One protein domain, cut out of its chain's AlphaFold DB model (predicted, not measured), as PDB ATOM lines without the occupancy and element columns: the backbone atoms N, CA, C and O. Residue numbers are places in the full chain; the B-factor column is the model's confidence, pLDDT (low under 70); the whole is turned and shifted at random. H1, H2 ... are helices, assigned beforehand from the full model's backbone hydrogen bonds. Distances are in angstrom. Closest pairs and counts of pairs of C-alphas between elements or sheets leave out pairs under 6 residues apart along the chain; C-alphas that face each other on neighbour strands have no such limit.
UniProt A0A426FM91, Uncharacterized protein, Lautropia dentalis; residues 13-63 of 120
ATOM      1  N   ASP A  13       0.293 -14.217  34.237       48.88
ATOM      2  CA  ASP A  13       0.441 -14.733  32.863       48.88
ATOM      3  C   ASP A  13       0.709 -13.618  31.833       48.88
ATOM      4  O   ASP A  13       1.449 -13.824  30.881       48.88
ATOM      5  N   GLU A  14       0.190 -12.404  32.040       39.06
ATOM      6  CA  GLU A  14       0.333 -11.295  31.084       39.06
ATOM      7  C   GLU A  14       1.752 -10.708  31.001       39.06
ATOM      8  O   GLU A  14       2.207 -10.381  29.908       39.06
ATOM      9  N   ALA A  15       2.486 -10.612  32.116       41.62
ATOM     10  CA  ALA A  15       3.872 -10.121  32.106       41.62
ATOM     11  C   ALA A  15       4.845 -11.165  31.527       41.62
ATOM     12  O   ALA A  15       5.876 -10.828  30.950       41.62
ATOM     13  N   LEU A  16       4.489 -12.444  31.658       45.84
ATOM     14  CA  LEU A  16       5.237 -13.593  31.149       45.84
ATOM     15  C   LEU A  16       4.880 -13.924  29.697       45.84
ATOM     16  O   LEU A  16       5.674 -14.542  28.995       45.84
ATOM     17  N   ALA A  17       3.711 -13.482  29.228       50.62
ATOM     18  CA  ALA A  17       3.303 -13.595  27.838       50.62
ATOM     19  C   ALA A  17       4.093 -12.663  26.906       50.62
ATOM     20  O   ALA A  17       4.081 -12.911  25.702       50.62
ATOM     21  N   GLN A  18       4.762 -11.631  27.435       50.66
ATOM     22  CA  GLN A  18       5.454 -10.605  26.644       50.66
ATOM     23  C   GLN A  18       6.976 -10.799  26.512       50.66
ATOM     24  O   GLN A  18       7.565 -10.201  25.617       50.66
ATOM     25  N   GLY A  19       7.617 -11.600  27.372       61.50
ATOM     26  CA  GLY A  19       9.060 -11.885  27.307       61.50
ATOM     27  C   GLY A  19       9.380 -13.194  26.577       61.50
ATOM     28  O   GLY A  19       8.530 -14.083  26.502       61.50
ATOM     29  N   THR A  20      10.609 -13.329  26.068       74.75
ATOM     30  CA  THR A  20      11.090 -14.593  25.469       74.75
ATOM     31  C   THR A  20      11.176 -15.704  26.521       74.75
ATOM     32  O   THR A  20      11.311 -15.422  27.719       74.75
ATOM     33  N   LEU A  21      11.158 -16.977  26.097       79.62
ATOM     34  CA  LEU A  21      11.305 -18.143  26.994       79.62
ATOM     35  C   LEU A  21      12.412 -17.946  28.044       79.62
ATOM     36  O   LEU A  21      12.216 -18.181  29.237       79.62
ATOM     37  N   ILE A  22      13.593 -17.524  27.589       82.25
ATOM     38  CA  ILE A  22      14.782 -17.411  28.435       82.25
ATOM     39  C   ILE A  22      14.604 -16.298  29.469       82.25
ATOM     40  O   ILE A  22      14.935 -16.500  30.635       82.25
ATOM     41  N   GLU A  23      14.046 -15.153  29.085       82.56
ATOM     42  CA  GLU A  23      13.790 -14.034  30.001       82.56
ATOM     43  C   GLU A  23      12.746 -14.406  31.060       82.56
ATOM     44  O   GLU A  23      12.926 -14.134  32.253       82.56
ATOM     45  N   ALA A  24      11.685 -15.101  30.647       80.38
ATOM     46  CA  ALA A  24      10.640 -15.571  31.547       80.38
ATOM     47  C   ALA A  24      11.169 -16.580  32.585       80.38
ATOM     48  O   ALA A  24      10.714 -16.582  33.730       80.38
ATOM     49  N   VAL A  25      12.139 -17.425  32.216       81.62
ATOM     50  CA  VAL A  25      12.794 -18.350  33.155       81.62
ATOM     51  C   VAL A  25      13.806 -17.614  34.034       81.62
ATOM     52  O   VAL A  25      13.769 -17.764  35.254       81.62
ATOM     53  N   ALA A  26      14.668 -16.781  33.450       84.25
ATOM     54  CA  ALA A  26      15.735 -16.082  34.166       84.25
ATOM     55  C   ALA A  26      15.200 -15.155  35.267       84.25
ATOM     56  O   ALA A  26      15.761 -15.106  36.357       84.25
ATOM     57  N   THR A  27      14.075 -14.475  35.027       85.25
ATOM     58  CA  THR A  27      13.418 -13.609  36.026       85.25
ATOM     59  C   THR A  27      12.915 -14.361  37.261       85.25
ATOM     60  O   THR A  27      12.725 -13.756  38.316       85.25
ATOM     61  N   ARG A  28      12.718 -15.680  37.159       80.06
ATOM     62  CA  ARG A  28      12.280 -16.540  38.268       80.06
ATOM     63  C   ARG A  28      13.442 -17.183  39.023       80.06
ATOM     64  O   ARG A  28      13.217 -17.730  40.102       80.06
ATOM     65  N   MET A  29      14.654 -17.130  38.471       86.31
ATOM     66  CA  MET A  29      15.842 -17.727  39.073       86.31
ATOM     67  C   MET A  29      16.432 -16.817  40.154       86.31
ATOM     68  O   MET A  29      16.525 -15.600  40.000       86.31
ATOM     69  N   LYS A  30      16.866 -17.420  41.259       87.62
ATOM     70  CA  LYS A  30      17.649 -16.779  42.320       87.62
ATOM     71  C   LYS A  30      19.119 -17.168  42.199       87.62
ATOM     72  O   LYS A  30      19.476 -18.147  41.549       87.62
ATOM     73  N   ASN A  31      19.991 -16.419  42.872       85.88
ATOM     74  CA  ASN A  31      21.410 -16.763  42.941       85.88
ATOM     75  C   ASN A  31      21.592 -18.169  43.530       85.88
ATOM     76  O   ASN A  31      21.179 -18.425  44.659       85.88
ATOM     77  N   GLY A  32      22.238 -19.049  42.763       85.62
ATOM     78  CA  GLY A  32      22.444 -20.453  43.123       85.62
ATOM     79  C   GLY A  32      21.416 -21.421  42.529       85.62
ATOM     80  O   GLY A  32      21.620 -22.628  42.639       85.62
ATOM     81  N   ASP A  33      20.363 -20.927  41.869       87.62
ATOM     82  CA  ASP A  33      19.433 -21.782  41.134       87.62
ATOM     83  C   ASP A  33      20.074 -22.299  39.839       87.62
ATOM     84  O   ASP A  33      20.819 -21.595  39.152       87.62
ATOM     85  N   VAL A  34      19.747 -23.542  39.484       85.56
ATOM     86  CA  VAL A  34      20.170 -24.180  38.233       85.56
ATOM     87  C   VAL A  34      18.962 -24.298  37.313       85.56
ATOM     88  O   VAL A  34      17.951 -24.894  37.682       85.56
ATOM     89  N   GLY A  35      19.072 -23.734  36.111       86.44
ATOM     90  CA  GLY A  35      18.064 -23.856  35.060       86.44
ATOM     91  C   GLY A  35      18.378 -25.020  34.123       86.44
ATOM     92  O   GLY A  35      19.525 -25.196  33.715       86.44
ATOM     93  N   ILE A  36      17.360 -25.801  33.759       84.44
ATOM     94  CA  ILE A  36      17.450 -26.849  32.736       84.44
ATOM     95  C   ILE A  36      16.460 -26.496  31.628       84.44
ATOM     96  O   ILE A  36      15.276 -26.311  31.893       84.44
ATOM     97  N   ILE A  37      16.950 -26.410  30.390       83.38
ATOM     98  CA  ILE A  37      16.125 -26.191  29.195       83.38
ATOM     99  C   ILE A  37      16.105 -27.498  28.408       83.38
ATOM    100  O   ILE A  37      17.151 -28.095  28.155       83.38
ATOM    101  N   THR A  38      14.919 -27.977  28.040       80.69
ATOM    102  CA  THR A  38      14.766 -29.235  27.303       80.69
ATOM    103  C   THR A  38      13.691 -29.091  26.239       80.69
ATOM    104  O   THR A  38      12.584 -28.648  26.529       80.69
ATOM    105  N   LEU A  39      14.020 -29.491  25.009       81.19
ATOM    106  CA  LEU A  39      13.048 -29.698  23.943       81.19
ATOM    107  C   LEU A  39      12.691 -31.184  23.916       81.19
ATOM    108  O   LEU A  39      13.552 -32.019  23.640       81.19
ATOM    109  N   ALA A  40      11.439 -31.512  24.215       79.19
ATOM    110  CA  ALA A  40      10.961 -32.887  24.257       79.19
ATOM    111  C   ALA A  40       9.721 -33.049  23.374       79.19
ATOM    112  O   ALA A  40       8.831 -32.202  23.375       79.19
ATOM    113  N   GLN A  41       9.661 -34.149  22.621       73.94
ATOM    114  CA  GLN A  41       8.428 -34.614  21.991       73.94
ATOM    115  C   GLN A  41       7.871 -35.740  22.850       73.94
ATOM    116  O   GLN A  41       8.346 -36.875  22.786       73.94
ATOM    117  N   GLU A  42       6.885 -35.420  23.680       67.69
ATOM    118  CA  GLU A  42       6.294 -36.385  24.597       67.69
ATOM    119  C   GLU A  42       4.877 -36.763  24.177       67.69
ATOM    120  O   GLU A  42       4.069 -35.916  23.808       67.69
ATOM    121  N   LYS A  43       4.551 -38.057  24.277       74.44
ATOM    122  CA  LYS A  43       3.159 -38.531  24.184       74.44
ATOM    123  C   LYS A  43       2.371 -38.259  25.473       74.44
ATOM    124  O   LYS A  43       1.148 -38.321  25.468       74.44
ATOM    125  N   SER A  44       3.076 -38.031  26.579       79.06
ATOM    126  CA  SER A  44       2.539 -37.721  27.902       79.06
ATOM    127  C   SER A  44       3.631 -37.049  28.726       79.06
ATOM    128  O   SER A  44       4.765 -37.510  28.690       79.06
ATOM    129  N   GLU A  45       3.272 -36.019  29.491       79.00
ATOM    130  CA  GLU A  45       4.189 -35.238  30.339       79.00
ATOM    131  C   GLU A  45       4.584 -35.961  31.643       79.00
ATOM    132  O   GLU A  45       5.524 -35.569  32.339       79.00
ATOM    133  N   ALA A  46       3.876 -37.046  31.976       84.25
ATOM    134  CA  ALA A  46       4.028 -37.770  33.235       84.25
ATOM    135  C   ALA A  46       5.458 -38.280  33.517       84.25
ATOM    136  O   ALA A  46       5.880 -38.207  34.673       84.25
ATOM    137  N   PRO A  47       6.236 -38.779  32.533       84.62
ATOM    138  CA  PRO A  47       7.600 -39.241  32.781       84.62
ATOM    139  C   PRO A  47       8.547 -38.114  33.210       84.62
ATOM    140  O   PRO A  47       9.306 -38.293  34.168       84.62
ATOM    141  N   LEU A  48       8.496 -36.951  32.547       82.75
ATOM    142  CA  LEU A  48       9.319 -35.804  32.930       82.75
ATOM    143  C   LEU A  48       8.860 -35.199  34.253       82.75
ATOM    144  O   LEU A  48       9.707 -34.892  35.092       82.75
ATOM    145  N   ASP A  49       7.552 -35.117  34.502       83.94
ATOM    146  CA  ASP A  49       7.037 -34.680  35.804       83.94
ATOM    147  C   ASP A  49       7.483 -35.606  36.936       83.94
ATOM    148  O   ASP A  49       7.937 -35.145  37.983       83.94
ATOM    149  N   GLN A  50       7.437 -36.923  36.723       86.69
ATOM    150  CA  GLN A  50       7.902 -37.894  37.709       86.69
ATOM    151  C   GLN A  50       9.417 -37.802  37.943       86.69
ATOM    152  O   GLN A  50       9.887 -38.028  39.062       86.69
ATOM    153  N   PHE A  51      10.197 -37.497  36.906       85.75
ATOM    154  CA  PHE A  51      11.639 -37.317  37.030       85.75
ATOM    155  C   PHE A  51      11.979 -36.039  37.808       85.75
ATOM    156  O   PHE A  51      12.705 -36.105  38.803       85.75
ATOM    157  N   PHE A  52      11.423 -34.894  37.400       84.69
ATOM    158  CA  PHE A  52      11.717 -33.590  38.001       84.69
ATOM    159  C   PHE A  52      11.032 -33.360  39.346       84.69
ATOM    160  O   PHE A  52      11.558 -32.609  40.168       84.69
ATOM    161  N   GLY A  53       9.919 -34.045  39.614       82.50
ATOM    162  CA  GLY A  53       9.219 -34.013  40.899       82.50
ATOM    163  C   GLY A  53      10.028 -34.595  42.061       82.50
ATOM    164  O   GLY A  53       9.678 -34.382  43.219       82.50
ATOM    165  N   LYS A  54      11.140 -35.292  41.782       87.62
ATOM    166  CA  LYS A  54      12.107 -35.737  42.802       87.62
ATOM    167  C   LYS A  54      12.957 -34.592  43.359       87.62
ATOM    168  O   LYS A  54      13.617 -34.769  44.380       87.62
ATOM    169  N   PHE A  55      12.952 -33.438  42.698       84.06
ATOM    170  CA  PHE A  55      13.701 -32.250  43.083       84.06
ATOM    171  C   PHE A  55      12.742 -31.087  43.355       84.06
ATOM    172  O   PHE A  55      11.581 -31.097  42.943       84.06
ATOM    173  N   ARG A  56      13.232 -30.043  44.031       81.19
ATOM    174  CA  ARG A  56      12.498 -28.778  44.154       81.19
ATOM    175  C   ARG A  56      12.584 -28.024  42.823       81.19
ATOM    176  O   ARG A  56      13.412 -27.132  42.674       81.19
ATOM    177  N   THR A  57      11.744 -28.413  41.870       78.44
ATOM    178  CA  THR A  57      11.754 -27.897  40.494       78.44
ATOM    179  C   THR A  57      10.533 -27.025  40.230       78.44
ATOM    180  O   THR A  57       9.428 -27.347  40.667       78.44
ATOM    181  N   ILE A  58      10.718 -25.939  39.479       78.69
ATOM    182  CA  ILE A  58       9.625 -25.209  38.829       78.69
ATOM    183  C   ILE A  58       9.648 -25.629  37.362       78.69
ATOM    184  O   ILE A  58      10.623 -25.359  36.665       78.69
ATOM    185  N   VAL A  59       8.594 -26.302  36.907       77.56
ATOM    186  CA  VAL A  59       8.455 -26.711  35.506       77.56
ATOM    187  C   VAL A  59       7.562 -25.697  34.809       77.56
ATOM    188  O   VAL A  59       6.446 -25.435  35.252       77.56
ATOM    189  N   ALA A  60       8.064 -25.109  33.730       78.81
ATOM    190  CA  ALA A  60       7.291 -24.244  32.857       78.81
ATOM    191  C   ALA A  60       7.329 -24.825  31.442       78.81
ATOM    192  O   ALA A  60       8.380 -25.269  30.973       78.81
ATOM    193  N   ARG A  61       6.159 -24.887  30.803       78.56
ATOM    194  CA  ARG A  61       5.952 -25.527  29.503       78.56
ATOM    195  C   ARG A  61       5.508 -24.488  28.492       78.56
ATOM    196  O   ARG A  61       4.632 -23.679  28.782       78.56
ATOM    197  N   TRP A  62       6.104 -24.551  27.311       78.44
ATOM    198  CA  TRP A  62       5.750 -23.707  26.181       78.44
ATOM    199  C   TRP A  62       5.487 -24.570  24.960       78.44
ATOM    200  O   TRP A  62       6.119 -25.610  24.771       78.44
ATOM    201  N   ASP A  63       4.563 -24.105  24.128       79.44
ATOM    202  CA  ASP A  63       4.314 -24.701  22.826       79.44
ATOM    203  C   ASP A  63       5.560 -24.545  21.941       79.44
ATOM    204  O   ASP A  63       6.090 -23.441  21.774       79.44
TER     205      ASP A  63
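This is residues 13 to 63 of the 120 residues of an uncharacterized protein of Lautropia dentalis (UniProt A0A426FM91). What is seen first? There is little regular structure: the helix H3 lies at one side, H2 and H1 at the other, and the link of residues 27 to 45 spans the gap, where the tail of residues 57 to 63 also runs. What is it made of? The 51 printed residues include three named helices, H1, H2, H3 in chain order, with 17 residues, and no named strand; the class is all helix. How open is it? It is only just loose, close to compact, with radius of gyration of the C-alphas 12.2 A and spans of 28 by 27 by 17 A.

Where is H3? Residues 46 to 52, 10.0 A long, begin at C-alpha 46 (4.028, -37.770, 33.235). Where are the others? H2 is residues 21 to 26, 8.7 A; H1, residues 13 to 16, 5.2 A, begins at C-alpha 13 (0.441, -14.733, 32.863).

What is near H3? H1 and H2 are both apart from it. Do H1 and H2 meet? They are close but not clearly touching; their closest C-alphas, of Leu 16 and Ala 24, are 5.8 A apart. How are the backbones? Every O i to N i+4 pair is within hydrogen-bond range in H2 and H3; H1 is too short for one.

How do the links run? H2 to H3 is long, H1 to H2 tight, and the printed part has no cut. Where is confidence low? The pLDDT is under 70 at residues 13 to 19 and 42.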